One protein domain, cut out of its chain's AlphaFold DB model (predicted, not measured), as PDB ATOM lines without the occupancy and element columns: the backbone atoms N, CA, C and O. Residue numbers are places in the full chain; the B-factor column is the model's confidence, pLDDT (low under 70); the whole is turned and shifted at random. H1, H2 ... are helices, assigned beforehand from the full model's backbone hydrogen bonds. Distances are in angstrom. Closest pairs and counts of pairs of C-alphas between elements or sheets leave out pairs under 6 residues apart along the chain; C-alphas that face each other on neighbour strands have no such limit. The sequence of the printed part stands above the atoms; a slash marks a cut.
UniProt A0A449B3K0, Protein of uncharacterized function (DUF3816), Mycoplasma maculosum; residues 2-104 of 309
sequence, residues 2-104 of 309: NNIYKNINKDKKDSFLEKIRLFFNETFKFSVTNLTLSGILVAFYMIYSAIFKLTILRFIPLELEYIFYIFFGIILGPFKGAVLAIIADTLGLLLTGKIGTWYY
ATOM      1  N   ASN A   2      -6.482  12.073   4.937       32.25
ATOM      2  CA  ASN A   2      -7.456  11.621   5.955       32.25
ATOM      3  C   ASN A   2      -8.817  12.349   6.001       32.25
ATOM      4  O   ASN A   2      -9.629  11.981   6.835       32.25
ATOM      5  N   ASN A   3      -9.114  13.316   5.125       34.16
ATOM      6  CA  ASN A   3     -10.378  14.076   5.220       34.16
ATOM      7  C   ASN A   3     -11.337  13.927   4.029       34.16
ATOM      8  O   ASN A   3     -12.405  14.522   4.058       34.16
ATOM      9  N   ILE A   4     -11.027  13.090   3.032       40.44
ATOM     10  CA  ILE A   4     -11.968  12.805   1.925       40.44
ATOM     11  C   ILE A   4     -13.119  11.880   2.380       40.44
ATOM     12  O   ILE A   4     -14.161  11.822   1.747       40.44
ATOM     13  N   TYR A   5     -12.999  11.225   3.540       44.53
ATOM     14  CA  TYR A   5     -14.022  10.302   4.048       44.53
ATOM     15  C   TYR A   5     -15.024  10.917   5.032       44.53
ATOM     16  O   TYR A   5     -15.862  10.191   5.558       44.53
ATOM     17  N   LYS A   6     -14.949  12.222   5.331       40.59
ATOM     18  CA  LYS A   6     -15.767  12.807   6.410       40.59
ATOM     19  C   LYS A   6     -17.094  13.427   5.958       40.59
ATOM     20  O   LYS A   6     -17.843  13.866   6.817       40.59
ATOM     21  N   ASN A   7     -17.395  13.426   4.658       37.72
ATOM     22  CA  ASN A   7     -18.624  14.021   4.119       37.72
ATOM     23  C   ASN A   7     -19.324  13.142   3.067       37.72
ATOM     24  O   ASN A   7     -19.909  13.640   2.113       37.72
ATOM     25  N   ILE A   8     -19.262  11.820   3.243       44.62
ATOM     26  CA  ILE A   8     -20.149  10.896   2.531       44.62
ATOM     27  C   ILE A   8     -21.280  10.561   3.501       44.62
ATOM     28  O   ILE A   8     -21.026  10.112   4.619       44.62
ATOM     29  N   ASN A   9     -22.504  10.869   3.075       39.34
ATOM     30  CA  ASN A   9     -23.762  10.604   3.762       39.34
ATOM     31  C   ASN A   9     -23.744   9.310   4.583       39.34
ATOM     32  O   ASN A   9     -23.360   8.244   4.106       39.34
ATOM     33  N   LYS A  10     -24.232   9.422   5.816       43.25
ATOM     34  CA  LYS A  10     -24.208   8.391   6.856       43.25
ATOM     35  C   LYS A  10     -25.122   7.178   6.596       43.25
ATOM     36  O   LYS A  10     -25.141   6.290   7.438       43.25
ATOM     37  N   ASP A  11     -25.803   7.095   5.447       46.22
ATOM     38  CA  ASP A  11     -26.929   6.163   5.245       46.22
ATOM     39  C   ASP A  11     -26.809   5.183   4.068       46.22
ATOM     40  O   ASP A  11     -27.761   4.462   3.767       46.22
ATOM     41  N   LYS A  12     -25.643   5.045   3.427       50.84
ATOM     42  CA  LYS A  12     -25.382   3.868   2.584       50.84
ATOM     43  C   LYS A  12     -24.129   3.155   3.047       50.84
ATOM     44  O   LYS A  12     -23.030   3.699   3.077       50.84
ATOM     45  N   LYS A  13     -24.317   1.897   3.441       51.28
ATOM     46  CA  LYS A  13     -23.250   0.931   3.671       51.28
ATOM     47  C   LYS A  13     -22.640   0.609   2.304       51.28
ATOM     48  O   LYS A  13     -22.942  -0.441   1.747       51.28
ATOM     49  N   ASP A  14     -21.858   1.541   1.757       62.19
ATOM     50  CA  ASP A  14     -21.188   1.377   0.467       62.19
ATOM     51  C   ASP A  14     -20.457   0.041   0.490       62.19
ATOM     52  O   ASP A  14     -19.610  -0.215   1.366       62.19
ATOM     53  N   SER A  15     -20.838  -0.839  -0.432       78.12
ATOM     54  CA  SER A  15     -20.272  -2.179  -0.470       78.12
ATOM     55  C   SER A  15     -18.762  -2.064  -0.698       78.12
ATOM     56  O   SER A  15     -18.277  -1.152  -1.369       78.12
ATOM     57  N   PHE A  16     -17.978  -2.989  -0.144       77.25
ATOM     58  CA  PHE A  16     -16.528  -3.029  -0.373       77.25
ATOM     59  C   PHE A  16     -16.175  -2.961  -1.877       77.25
ATOM     60  O   PHE A  16     -15.186  -2.335  -2.257       77.25
ATOM     61  N   LEU A  17     -17.045  -3.513  -2.732       77.62
ATOM     62  CA  LEU A  17     -16.949  -3.455  -4.190       77.62
ATOM     63  C   LEU A  17     -17.113  -2.040  -4.760       77.62
ATOM     64  O   LEU A  17     -16.386  -1.679  -5.682       77.62
ATOM     65  N   GLU A  18     -18.003  -1.212  -4.215       79.75
ATOM     66  CA  GLU A  18     -18.147   0.188  -4.636       79.75
ATOM     67  C   GLU A  18     -16.918   1.013  -4.257       79.75
ATOM     68  O   GLU A  18     -16.427   1.788  -5.079       79.75
ATOM     69  N   LYS A  19     -16.341   0.779  -3.072       76.12
ATOM     70  CA  LYS A  19     -15.082   1.427  -2.662       76.12
ATOM     71  C   LYS A  19     -13.917   1.039  -3.570       76.12
ATOM     72  O   LYS A  19     -13.136   1.907  -3.957       76.12
ATOM     73  N   ILE A  20     -13.825  -0.237  -3.953       74.56
ATOM     74  CA  ILE A  20     -12.850  -0.697  -4.951       74.56
ATOM     75  C   ILE A  20     -13.114  -0.011  -6.292       74.56
ATOM     76  O   ILE A  20     -12.203   0.584  -6.861       74.56
ATOM     77  N   ARG A  21     -14.351  -0.032  -6.795       77.62
ATOM     78  CA  ARG A  21     -14.691   0.557  -8.097       77.62
ATOM     79  C   ARG A  21     -14.369   2.051  -8.160       77.62
ATOM     80  O   ARG A  21     -13.800   2.500  -9.151       77.62
ATOM     81  N   LEU A  22     -14.691   2.808  -7.112       74.62
ATOM     82  CA  LEU A  22     -14.362   4.232  -7.010       74.62
ATOM     83  C   LEU A  22     -12.845   4.453  -6.974       74.62
ATOM     84  O   LEU A  22     -12.331   5.267  -7.741       74.62
ATOM     85  N   PHE A  23     -12.115   3.664  -6.179       73.50
ATOM     86  CA  PHE A  23     -10.654   3.722  -6.123       73.50
ATOM     87  C   PHE A  23     -10.006   3.459  -7.491       73.50
ATOM     88  O   PHE A  23      -9.111   4.198  -7.910       73.50
ATOM     89  N   PHE A  24     -10.474   2.446  -8.224       72.75
ATOM     90  CA  PHE A  24     -10.003   2.158  -9.579       72.75
ATOM     91  C   PHE A  24     -10.383   3.282 -10.559       72.75
ATOM     92  O   PHE A  24      -9.535   3.754 -11.313       72.75
ATOM     93  N   ASN A  25     -11.607   3.805 -10.520       72.19
ATOM     94  CA  ASN A  25     -12.022   4.863 -11.444       72.19
ATOM     95  C   ASN A  25     -11.216   6.164 -11.297       72.19
ATOM     96  O   ASN A  25     -10.947   6.826 -12.302       72.19
ATOM     97  N   GLU A  26     -10.811   6.539 -10.084       71.88
ATOM     98  CA  GLU A  26      -9.990   7.738  -9.862       71.88
ATOM     99  C   GLU A  26      -8.504   7.506 -10.168       71.88
ATOM    100  O   GLU A  26      -7.819   8.389 -10.692       71.88
ATOM    101  N   THR A  27      -8.003   6.298  -9.900       74.19
ATOM    102  CA  THR A  27      -6.580   5.966 -10.075       74.19
ATOM    103  C   THR A  27      -6.173   5.890 -11.553       74.19
ATOM    104  O   THR A  27      -5.036   6.225 -11.891       74.19
ATOM    105  N   PHE A  28      -7.089   5.508 -12.450       77.25
ATOM    106  CA  PHE A  28      -6.786   5.284 -13.871       77.25
ATOM    107  C   PHE A  28      -6.978   6.526 -14.761       77.25
ATOM    108  O   PHE A  28      -6.403   6.598 -15.846       77.25
ATOM    109  N   LYS A  29      -7.738   7.537 -14.321       81.75
ATOM    110  CA  LYS A  29      -8.021   8.733 -15.136       81.75
ATOM    111  C   LYS A  29      -6.862   9.728 -15.122       81.75
ATOM    112  O   LYS A  29      -6.534  10.293 -14.076       81.75
ATOM    113  N   PHE A  30      -6.257   9.996 -16.279       82.50
ATOM    114  CA  PHE A  30      -5.284  11.081 -16.441       82.50
ATOM    115  C   PHE A  30      -6.003  12.428 -16.590       82.50
ATOM    116  O   PHE A  30      -6.797  12.621 -17.502       82.50
ATOM    117  N   SER A  31      -5.712  13.368 -15.692       86.75
ATOM    118  CA  SER A  31      -6.078  14.778 -15.873       86.75
ATOM    119  C   SER A  31      -5.063  15.469 -16.785       86.75
ATOM    120  O   SER A  31      -3.918  15.021 -16.883       86.75
ATOM    121  N   VAL A  32      -5.440  16.607 -17.375       88.50
ATOM    122  CA  VAL A  32      -4.521  17.441 -18.174       88.50
ATOM    123  C   VAL A  32      -3.260  17.787 -17.375       88.50
ATOM    124  O   VAL A  32      -2.154  17.648 -17.882       88.50
ATOM    125  N   THR A  33      -3.410  18.122 -16.089       86.81
ATOM    126  CA  THR A  33      -2.288  18.395 -15.174       86.81
ATOM    127  C   THR A  33      -1.367  17.195 -14.958       86.81
ATOM    128  O   THR A  33      -0.152  17.353 -14.887       86.81
ATOM    129  N   ASN A  34      -1.919  15.983 -14.871       87.81
ATOM    130  CA  ASN A  34      -1.115  14.767 -14.744       87.81
ATOM    131  C   ASN A  34      -0.365  14.469 -16.045       87.81
ATOM    132  O   ASN A  34       0.774  14.012 -15.998       87.81
ATOM    133  N   LEU A  35      -0.988  14.731 -17.196       92.44
ATOM    134  CA  LEU A  35      -0.387  14.504 -18.506       92.44
ATOM    135  C   LEU A  35       0.763  15.485 -18.776       92.44
ATOM    136  O   LEU A  35       1.844  15.057 -19.177       92.44
ATOM    137  N   THR A  36       0.578  16.775 -18.475       93.44
ATOM    138  CA  THR A  36       1.643  17.784 -18.608       93.44
ATOM    139  C   THR A  36       2.814  17.489 -17.678       93.44
ATOM    140  O   THR A  36       3.966  17.508 -18.112       93.44
ATOM    141  N   LEU A  37       2.536  17.126 -16.422       91.62
ATOM    142  CA  LEU A  37       3.575  16.751 -15.466       91.62
ATOM    143  C   LEU A  37       4.324  15.485 -15.905       91.62
ATOM    144  O   LEU A  37       5.546  15.428 -15.787       91.62
ATOM    145  N   SER A  38       3.612  14.504 -16.466       95.00
ATOM    146  CA  SER A  38       4.211  13.288 -17.031       95.00
ATOM    147  C   SER A  38       5.156  13.607 -18.190       95.00
ATOM    148  O   SER A  38       6.266  13.079 -18.228       95.00
ATOM    149  N   GLY A  39       4.763  14.511 -19.094       96.00
ATOM    150  CA  GLY A  39       5.612  14.965 -20.199       96.00
ATOM    151  C   GLY A  39       6.903  15.631 -19.718       96.00
ATOM    152  O   GLY A  39       7.983  15.291 -20.196       96.00
ATOM    153  N   ILE A  40       6.812  16.511 -18.714       95.19
ATOM    154  CA  ILE A  40       7.981  17.167 -18.101       95.19
ATOM    155  C   ILE A  40       8.908  16.135 -17.443       95.19
ATOM    156  O   ILE A  40      10.124  16.170 -17.626       95.19
ATOM    157  N   LEU A  41       8.337  15.193 -16.691       95.19
ATOM    158  CA  LEU A  41       9.085  14.142 -16.003       95.19
ATOM    159  C   LEU A  41       9.822  13.214 -16.982       95.19
ATOM    160  O   LEU A  41      10.991  12.895 -16.757       95.19
ATOM    161  N   VAL A  42       9.173  12.828 -18.084       96.88
ATOM    162  CA  VAL A  42       9.810  12.051 -19.158       96.88
ATOM    163  C   VAL A  42      10.885  12.872 -19.855       96.88
ATOM    164  O   VAL A  42      11.966  12.346 -20.093       96.88
ATOM    165  N   ALA A  43      10.653  14.157 -20.129       96.81
ATOM    166  CA  ALA A  43      11.667  15.021 -20.728       96.81
ATOM    167  C   ALA A  43      12.934  15.092 -19.858       96.81
ATOM    168  O   ALA A  43      14.037  14.895 -20.368       96.81
ATOM    169  N   PHE A  44      12.793  15.272 -18.538       94.94
ATOM    170  CA  PHE A  44      13.940  15.237 -17.625       94.94
ATOM    171  C   PHE A  44      14.641  13.879 -17.607       94.94
ATOM    172  O   PHE A  44      15.872  13.840 -17.635       94.94
ATOM    173  N   TYR A  45      13.885  12.778 -17.605       95.69
ATOM    174  CA  TYR A  45      14.461  11.437 -17.718       95.69
ATOM    175  C   TYR A  45      15.255  11.274 -19.023       95.69
ATOM    176  O   TYR A  45      16.364  10.746 -19.001       95.69
ATOM    177  N   MET A  46      14.736  11.764 -20.151       95.69
ATOM    178  CA  MET A  46      15.396  11.661 -21.456       95.69
ATOM    179  C   MET A  46      16.671  12.502 -21.524       95.69
ATOM    180  O   MET A  46      17.694  12.001 -21.985       95.69
ATOM    181  N   ILE A  47      16.646  13.736 -21.006       94.12
ATOM    182  CA  ILE A  47      17.841  14.591 -20.889       94.12
ATOM    183  C   ILE A  47      18.900  13.890 -20.035       94.12
ATOM    184  O   ILE A  47      20.059  13.784 -20.433       94.12
ATOM    185  N   TYR A  48      18.492  13.361 -18.881       91.31
ATOM    186  CA  TYR A  48      19.375  12.591 -18.016       91.31
ATOM    187  C   TYR A  48      19.970  11.376 -18.744       91.31
ATOM    188  O   TYR A  48      21.186  11.177 -18.720       91.31
ATOM    189  N   SER A  49      19.130  10.585 -19.416       91.25
ATOM    190  CA  SER A  49      19.539   9.368 -20.120       91.25
ATOM    191  C   SER A  49      20.515   9.692 -21.252       91.25
ATOM    192  O   SER A  49      21.535   9.018 -21.391       91.25
ATOM    193  N   ALA A  50      20.278  10.780 -21.994       91.19
ATOM    194  CA  ALA A  50      21.199  11.282 -23.007       91.19
ATOM    195  C   ALA A  50      22.566  11.621 -22.395       91.19
ATOM    196  O   ALA A  50      23.588  11.109 -22.849       91.19
ATOM    197  N   ILE A  51      22.594  12.416 -21.320       91.19
ATOM    198  CA  ILE A  51      23.845  12.832 -20.676       91.19
ATOM    199  C   ILE A  51      24.597  11.616 -20.130       91.19
ATOM    200  O   ILE A  51      25.762  11.415 -20.456       91.19
ATOM    201  N   PHE A  52      23.963  10.764 -19.329       86.81
ATOM    202  CA  PHE A  52      24.677   9.686 -18.642       86.81
ATOM    203  C   PHE A  52      25.007   8.495 -19.537       86.81
ATOM    204  O   PHE A  52      25.995   7.811 -19.279       86.81
ATOM    205  N   LYS A  53      24.222   8.223 -20.586       84.25
ATOM    206  CA  LYS A  53      24.454   7.051 -21.444       84.25
ATOM    207  C   LYS A  53      25.200   7.364 -22.739       84.25
ATOM    208  O   LYS A  53      25.822   6.442 -23.272       84.25
ATOM    209  N   LEU A  54      25.155   8.603 -23.239       86.31
ATOM    210  CA  LEU A  54      25.827   8.989 -24.490       86.31
ATOM    211  C   LEU A  54      27.158   9.721 -24.266       86.31
ATOM    212  O   LEU A  54      27.967   9.771 -25.187       86.31
ATOM    213  N   THR A  55      27.420  10.252 -23.068       87.94
ATOM    214  CA  THR A  55      28.695  10.927 -22.760       87.94
ATOM    215  C   THR A  55      29.686  10.014 -22.029       87.94
ATOM    216  O   THR A  55      29.410   8.843 -21.747       87.94
ATOM    217  N   ILE A  56      30.853  10.562 -21.671       80.69
ATOM    218  CA  ILE A  56      31.903   9.862 -20.916       80.69
ATOM    219  C   ILE A  56      31.441   9.390 -19.527       80.69
ATOM    220  O   ILE A  56      32.014   8.463 -18.957       80.69
ATOM    221  N   LEU A  57      30.350   9.964 -19.007       80.25
ATOM    222  CA  LEU A  57      29.713   9.548 -17.755       80.25
ATOM    223  C   LEU A  57      29.145   8.120 -17.813       80.25
ATOM    224  O   LEU A  57      28.849   7.551 -16.765       80.25
ATOM    225  N   ARG A  58      29.076   7.498 -18.998       76.56
ATOM    226  CA  ARG A  58      28.659   6.100 -19.182       76.56
ATOM    227  C   ARG A  58      29.483   5.101 -18.365       76.56
ATOM    228  O   ARG A  58      28.986   4.019 -18.048       76.56
ATOM    229  N   PHE A  59      30.734   5.428 -18.040       75.69
ATOM    230  CA  PHE A  59      31.596   4.560 -17.231       75.69
ATOM    231  C   PHE A  59      31.288   4.628 -15.734       75.69
ATOM    232  O   PHE A  59      31.696   3.734 -14.993       75.69
ATOM    233  N   ILE A  60      30.550   5.648 -15.287       75.88
ATOM    234  CA  ILE A  60      30.134   5.776 -13.897       75.88
ATOM    235  C   ILE A  60      28.906   4.879 -13.682       75.88
ATOM    236  O   ILE A  60      27.847   5.136 -14.256       75.88
ATOM    237  N   PRO A  61      28.992   3.829 -12.846       65.25
ATOM    238  CA  PRO A  61      27.924   2.847 -12.682       65.25
ATOM    239  C   PRO A  61      26.834   3.341 -11.714       65.25
ATOM    240  O   PRO A  61      26.475   2.644 -10.760       65.25
ATOM    241  N   LEU A  62      26.328   4.556 -11.923       75.88
ATOM    242  CA  LEU A  62      25.232   5.122 -11.144       75.88
ATOM    243  C   LEU A  62      23.920   4.943 -11.910       75.88
ATOM    244  O   LEU A  62      23.639   5.647 -12.875       75.88
ATOM    245  N   GLU A  63      23.097   4.011 -11.441       82.19
ATOM    246  CA  GLU A  63      21.735   3.779 -11.936       82.19
ATOM    247  C   GLU A  63      20.780   4.857 -11.389       82.19
ATOM    248  O   GLU A  63      19.855   4.571 -10.628       82.19
ATOM    249  N   LEU A  64      21.017   6.131 -11.740       87.50
ATOM    250  CA  LEU A  64      20.175   7.245 -11.272       87.50
ATOM    251  C   LEU A  64      18.778   7.230 -11.918       87.50
ATOM    252  O   LEU A  64      17.900   7.962 -11.485       87.50
ATOM    253  N   GLU A  65      18.527   6.352 -12.889       91.75
ATOM    254  CA  GLU A  65      17.195   6.091 -13.456       91.75
ATOM    255  C   GLU A  65      16.165   5.740 -12.385       91.75
ATOM    256  O   GLU A  65      15.014   6.174 -12.453       91.75
ATOM    257  N   TYR A  66      16.592   5.031 -11.338       92.69
ATOM    258  CA  TYR A  66      15.719   4.692 -10.220       92.69
ATOM    259  C   TYR A  66      15.185   5.922  -9.490       92.69
ATOM    260  O   TYR A  66      14.064   5.869  -8.994       92.69
ATOM    261  N   ILE A  67      15.918   7.042  -9.480       94.06
ATOM    262  CA  ILE A  67      15.420   8.318  -8.944       94.06
ATOM    263  C   ILE A  67      14.143   8.730  -9.683       94.06
ATOM    264  O   ILE A  67      13.146   9.085  -9.053       94.06
ATOM    265  N   PHE A  68      14.156   8.650 -11.013       95.75
ATOM    266  CA  PHE A  68      13.011   9.026 -11.834       95.75
ATOM    267  C   PHE A  68      11.838   8.081 -11.610       95.75
ATOM    268  O   PHE A  68      10.730   8.551 -11.367       95.75
ATOM    269  N   TYR A  69      12.071   6.767 -11.586       97.38
ATOM    270  CA  TYR A  69      11.000   5.794 -11.347       97.38
ATOM    271  C   TYR A  69      10.372   5.956  -9.953       97.38
ATOM    272  O   TYR A  69       9.147   5.885  -9.813       97.38
ATOM    273  N   ILE A  70      11.183   6.267  -8.934       96.25
ATOM    274  CA  ILE A  70      10.702   6.641  -7.596       96.25
ATOM    275  C   ILE A  70       9.795   7.871  -7.678       96.25
ATOM    276  O   ILE A  70       8.682   7.857  -7.144       96.25
ATOM    277  N   PHE A  71      10.238   8.931  -8.360       94.75
ATOM    278  CA  PHE A  71       9.450  10.153  -8.491       94.75
ATOM    279  C   PHE A  71       8.167   9.957  -9.280       94.75
ATOM    280  O   PHE A  71       7.140  10.493  -8.869       94.75
ATOM    281  N   PHE A  72       8.176   9.156 -10.343       96.12
ATOM    282  CA  PHE A  72       6.963   8.849 -11.094       96.12
ATOM    283  C   PHE A  72       5.910   8.231 -10.168       96.12
ATOM    284  O   PHE A  72       4.761   8.671 -10.165       96.12
ATOM    285  N   GLY A  73       6.314   7.286  -9.313       94.69
ATOM    286  CA  GLY A  73       5.437   6.666  -8.320       94.69
ATOM    287  C   GLY A  73       4.939   7.616  -7.226       94.69
ATOM    288  O   GLY A  73       3.752   7.611  -6.886       94.69
ATOM    289  N   ILE A  74       5.829   8.439  -6.663       92.81
ATOM    290  CA  ILE A  74       5.480   9.378  -5.581       92.81
ATOM    291  C   ILE A  74       4.559  10.495  -6.085       92.81
ATOM    292  O   ILE A  74       3.613  10.860  -5.391       92.81
ATOM    293  N   ILE A  75       4.832  11.038  -7.274       92.00
ATOM    294  CA  ILE A  75       4.123  12.200  -7.822       92.00
ATOM    295  C   ILE A  75       2.784  11.790  -8.442       92.00
ATOM    296  O   ILE A  75       1.765  12.414  -8.158       92.00
ATOM    297  N   LEU A  76       2.774  10.761  -9.295       91.25
ATOM    298  CA  LEU A  76       1.598  10.410 -10.103       91.25
ATOM    299  C   LEU A  76       0.753   9.287  -9.489       91.25
ATOM    300  O   LEU A  76      -0.350   9.014  -9.965       91.25
ATOM    301  N   GLY A  77       1.246   8.635  -8.437       91.38
ATOM    302  CA  GLY A  77       0.606   7.460  -7.856       91.38
ATOM    303  C   GLY A  77       1.083   6.146  -8.492       91.38
ATOM    304  O   GLY A  77       1.879   6.152  -9.435       91.38
ATOM    305  N   PRO A  78       0.590   4.996  -8.000       92.62
ATOM    306  CA  PRO A  78       1.140   3.691  -8.359       92.62
ATOM    307  C   PRO A  78       0.900   3.343  -9.832       92.62
ATOM    308  O   PRO A  78       1.830   2.949 -10.523       92.62
ATOM    309  N   PHE A  79      -0.326   3.521 -10.332       93.31
ATOM    310  CA  PHE A  79      -0.684   3.114 -11.693       93.31
ATOM    311  C   PHE A  79      -0.107   4.054 -12.757       93.31
ATOM    312  O   PHE A  79       0.623   3.621 -13.645       93.31
ATOM    313  N   LYS A  80      -0.383   5.359 -12.649       94.12
ATOM    314  CA  LYS A  80       0.101   6.362 -13.611       94.12
ATOM    315  C   LYS A  80       1.627   6.427 -13.630       94.12
ATOM    316  O   LYS A  80       2.221   6.485 -14.702       94.12
ATOM    317  N   GLY A  81       2.251   6.355 -12.451       95.81
ATOM    318  CA  GLY A  81       3.700   6.280 -12.320       95.81
ATOM    319  C   GLY A  81       4.283   5.026 -12.972       95.81
ATOM    320  O   GLY A  81       5.304   5.122 -13.644       95.81
ATOM    321  N   ALA A  82       3.620   3.870 -12.841       97.19
ATOM    322  CA  ALA A  82       4.050   2.632 -13.488       97.19
ATOM    323  C   ALA A  82       3.989   2.701 -15.015       97.19
ATOM    324  O   ALA A  82       4.963   2.353 -15.681       97.19
ATOM    325  N   VAL A  83       2.873   3.190 -15.564       96.62
ATOM    326  CA  VAL A  83       2.722   3.392 -17.013       96.62
ATOM    327  C   VAL A  83       3.820   4.324 -17.526       96.62
ATOM    328  O   VAL A  83       4.497   4.001 -18.501       96.62
ATOM    329  N   LEU A  84       4.058   5.437 -16.826       97.31
ATOM    330  CA  LEU A  84       5.105   6.380 -17.203       97.31
ATOM    331  C   LEU A  84       6.507   5.765 -17.122       97.31
ATOM    332  O   LEU A  84       7.327   6.018 -17.999       97.31
ATOM    333  N   ALA A  85       6.776   4.942 -16.107       97.94
ATOM    334  CA  ALA A  85       8.061   4.270 -15.939       97.94
ATOM    335  C   ALA A  85       8.365   3.305 -17.093       97.94
ATOM    336  O   ALA A  85       9.488   3.305 -17.588       97.94
ATOM    337  N   ILE A  86       7.371   2.542 -17.567       97.25
ATOM    338  CA  ILE A  86       7.526   1.656 -18.736       97.25
ATOM    339  C   ILE A  86       7.817   2.470 -19.999       97.25
ATOM    340  O   ILE A  86       8.711   2.119 -20.771       97.25
ATOM    341  N   ILE A  87       7.069   3.559 -20.211       97.06
ATOM    342  CA  ILE A  87       7.257   4.439 -21.372       97.06
ATOM    343  C   ILE A  87       8.661   5.049 -21.341       97.06
ATOM    344  O   ILE A  87       9.382   4.966 -22.332       97.06
ATOM    345  N   ALA A  88       9.069   5.613 -20.204       97.12
ATOM    346  CA  ALA A  88      10.383   6.219 -20.031       97.12
ATOM    347  C   ALA A  88      11.511   5.206 -20.271       97.12
ATOM    348  O   ALA A  88      12.402   5.483 -21.066       97.12
ATOM    349  N   ASP A  89      11.442   4.020 -19.662       96.00
ATOM    350  CA  ASP A  89      12.450   2.968 -19.836       96.00
ATOM    351  C   ASP A  89      12.590   2.544 -21.308       96.00
ATOM    352  O   ASP A  89      13.692   2.505 -21.862       96.00
ATOM    353  N   THR A  90      11.457   2.338 -21.983       95.88
ATOM    354  CA  THR A  90      11.426   1.971 -23.405       95.88
ATOM    355  C   THR A  90      12.006   3.082 -24.285       95.88
ATOM    356  O   THR A  90      12.811   2.806 -25.178       95.88
ATOM    357  N   LEU A  91      11.665   4.346 -24.015       95.94
ATOM    358  CA  LEU A  91      12.242   5.498 -24.714       95.94
ATOM    359  C   LEU A  91      13.742   5.655 -24.428       95.94
ATOM    360  O   LEU A  91      14.500   6.006 -25.331       95.94
ATOM    361  N   GLY A  92      14.202   5.343 -23.217       94.00
ATOM    362  CA  GLY A  92      15.624   5.333 -22.869       94.00
ATOM    363  C   GLY A  92      16.408   4.252 -23.624       94.00
ATOM    364  O   GLY A  92      17.543   4.482 -24.060       94.00
ATOM    365  N   LEU A  93      15.810   3.076 -23.828       93.31
ATOM    366  CA  LEU A  93      16.379   2.025 -24.677       93.31
ATOM    367  C   LEU A  93      16.409   2.438 -26.152       93.31
ATOM    368  O   LEU A  93      17.418   2.206 -26.822       93.31
ATOM    369  N   LEU A  94      15.346   3.084 -26.636       95.00
ATOM    370  CA  LEU A  94      15.280   3.644 -27.985       95.00
ATOM    371  C   LEU A  94      16.393   4.681 -28.205       95.00
ATOM    372  O   LEU A  94      17.175   4.552 -29.144       95.00
ATOM    373  N   LEU A  95      16.523   5.647 -27.290       93.38
ATOM    374  CA  LEU A  95      17.514   6.727 -27.346       93.38
ATOM    375  C   LEU A  95      18.953   6.209 -27.411       93.38
ATOM    376  O   LEU A  95      19.808   6.803 -28.059       93.38
ATOM    377  N   THR A  96      19.230   5.096 -26.735       89.38
ATOM    378  CA  THR A  96      20.574   4.504 -26.696       89.38
ATOM    379  C   THR A  96      20.838   3.474 -27.789       89.38
ATOM    380  O   THR A  96      21.902   2.853 -27.780       89.38
ATOM    381  N   GLY A  97      19.890   3.262 -28.709       90.62
ATOM    382  CA  GLY A  97      20.000   2.248 -29.761       90.62
ATOM    383  C   GLY A  97      19.990   0.810 -29.228       90.62
ATOM    384  O   GLY A  97      20.427  -0.112 -29.910       90.62
ATOM    385  N   LYS A  98      19.511   0.597 -27.996       90.56
ATOM    386  CA  LYS A  98      19.486  -0.705 -27.308       90.56
ATOM    387  C   LYS A  98      18.102  -1.344 -27.288       90.56
ATOM    388  O   LYS A  98      17.888  -2.303 -26.552       90.56
ATOM    389  N   ILE A  99      17.167  -0.859 -28.102       91.44
ATOM    390  CA  ILE A  99      15.800  -1.389 -28.149       91.44
ATOM    391  C   ILE A  99      15.756  -2.895 -28.463       91.44
ATOM    392  O   ILE A  99      14.947  -3.613 -27.890       91.44
ATOM    393  N   GLY A 100      16.701  -3.413 -29.257       88.44
ATOM    394  CA  GLY A 100      16.831  -4.854 -29.526       88.44
ATOM    395  C   GLY A 100      17.217  -5.705 -28.307       88.44
ATOM    396  O   GLY A 100      17.160  -6.927 -28.375       88.44
ATOM    397  N   THR A 101      17.602  -5.079 -27.189       89.44
ATOM    398  CA  THR A 101      17.874  -5.761 -25.910       89.44
ATOM    399  C   THR A 101      16.682  -5.745 -24.954       89.44
ATOM    400  O   THR A 101      16.811  -6.225 -23.824       89.44
ATOM    401  N   TRP A 102      15.536  -5.212 -25.395       93.25
ATOM    402  CA  TRP A 102      14.308  -5.169 -24.609       93.25
ATOM    403  C   TRP A 102      13.886  -6.577 -24.186       93.25
ATOM    404  O   TRP A 102      13.875  -7.518 -24.979       93.25
ATOM    405  N   TYR A 103      13.553  -6.724 -22.908       94.44
ATOM    406  CA  TYR A 103      13.193  -8.002 -22.319       94.44
ATOM    407  C   TYR A 103      12.178  -7.790 -21.210       94.44
ATOM    408  O   TYR A 103      12.365  -6.941 -20.340       94.44
ATOM    409  N   TYR A 104      11.114  -8.587 -21.228       94.25
ATOM    410  CA  TYR A 104       9.936  -8.362 -20.397       94.25
ATOM    411  C   TYR A 104      10.249  -8.327 -18.892       94.25
ATOM    412  O   TYR A 104       9.710  -7.478 -18.191       94.25
TER     413      TYR A 104
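This is residues 2 to 104 of the 309 residues of the protein "Protein of uncharacterized function (DUF3816)" of Mycoplasma maculosum (UniProt A0A449B3K0). Three helices, H2, H4 and H5, form a small up-and-down bundle, each running against the one before it in the chain, while residues 2 to 23, a loose tail and the first part of H1, stick out from one end and add to the length. Little H3 lies at the opposite end, just after H2. The printed part has 103 residues with five named helices, H1 to H5 in that order, and no named strand: all helix. It is only just loose, close to extended, with a radius of gyration of the C-alphas of 18.7 A, and spans 64 by 26 by 25 A.

Residues 2 to 15 hold no named element. H1, residues 16 to 28, begins at C-alpha 16 (-16.528, -3.029, -0.373) and is 18.6 A long. H2, residues 32 to 54, is the longest at 32.1 A. H3 is residues 56 to 59, H4 residues 65 to 76, 16.5 A. H5, residues 78 to 95, 25.3 A, ends at C-alpha 95 (17.514, 6.727, -27.346).

The hub, H5, touches H1, H2 and H4. H4 and H5 form a helical hairpin, closest at the C-alphas of Phe 72 and Gly 81, 4.3 A, opposite ways at a shallow tilt of 34 degrees, only just short of steep; H5 touches H4 with residues 79 to 85 alone. H2 touches H5, closest C-alphas Val 42 and Ala 88, 5.9 A, the same way at 36 degrees, only just steep. H2 touches H4 at a shallow tilt of 4 degrees, opposite ways, closest C-alphas Tyr 45 and Phe 68, 6.5 A. H1 and H5 touch only at their ends, closest C-alphas Thr 27 and Phe 79, 6.7 A. H3 is close to H2 but not clearly touching, closest C-alphas Phe 52 and Arg 58, 5.4 A. In H1, H2, H4 and H5 every O i to N i+4 pair is within hydrogen-bond range; H3 is too short for one.

The C-alphas farthest apart, Asp 11 and Ile 56, are 64.5 A apart. The printed part has no cut, and the four links between helices are tight. Mean pLDDT of the printed part is 83.0; residues 2 to 14 and 61 are under 70.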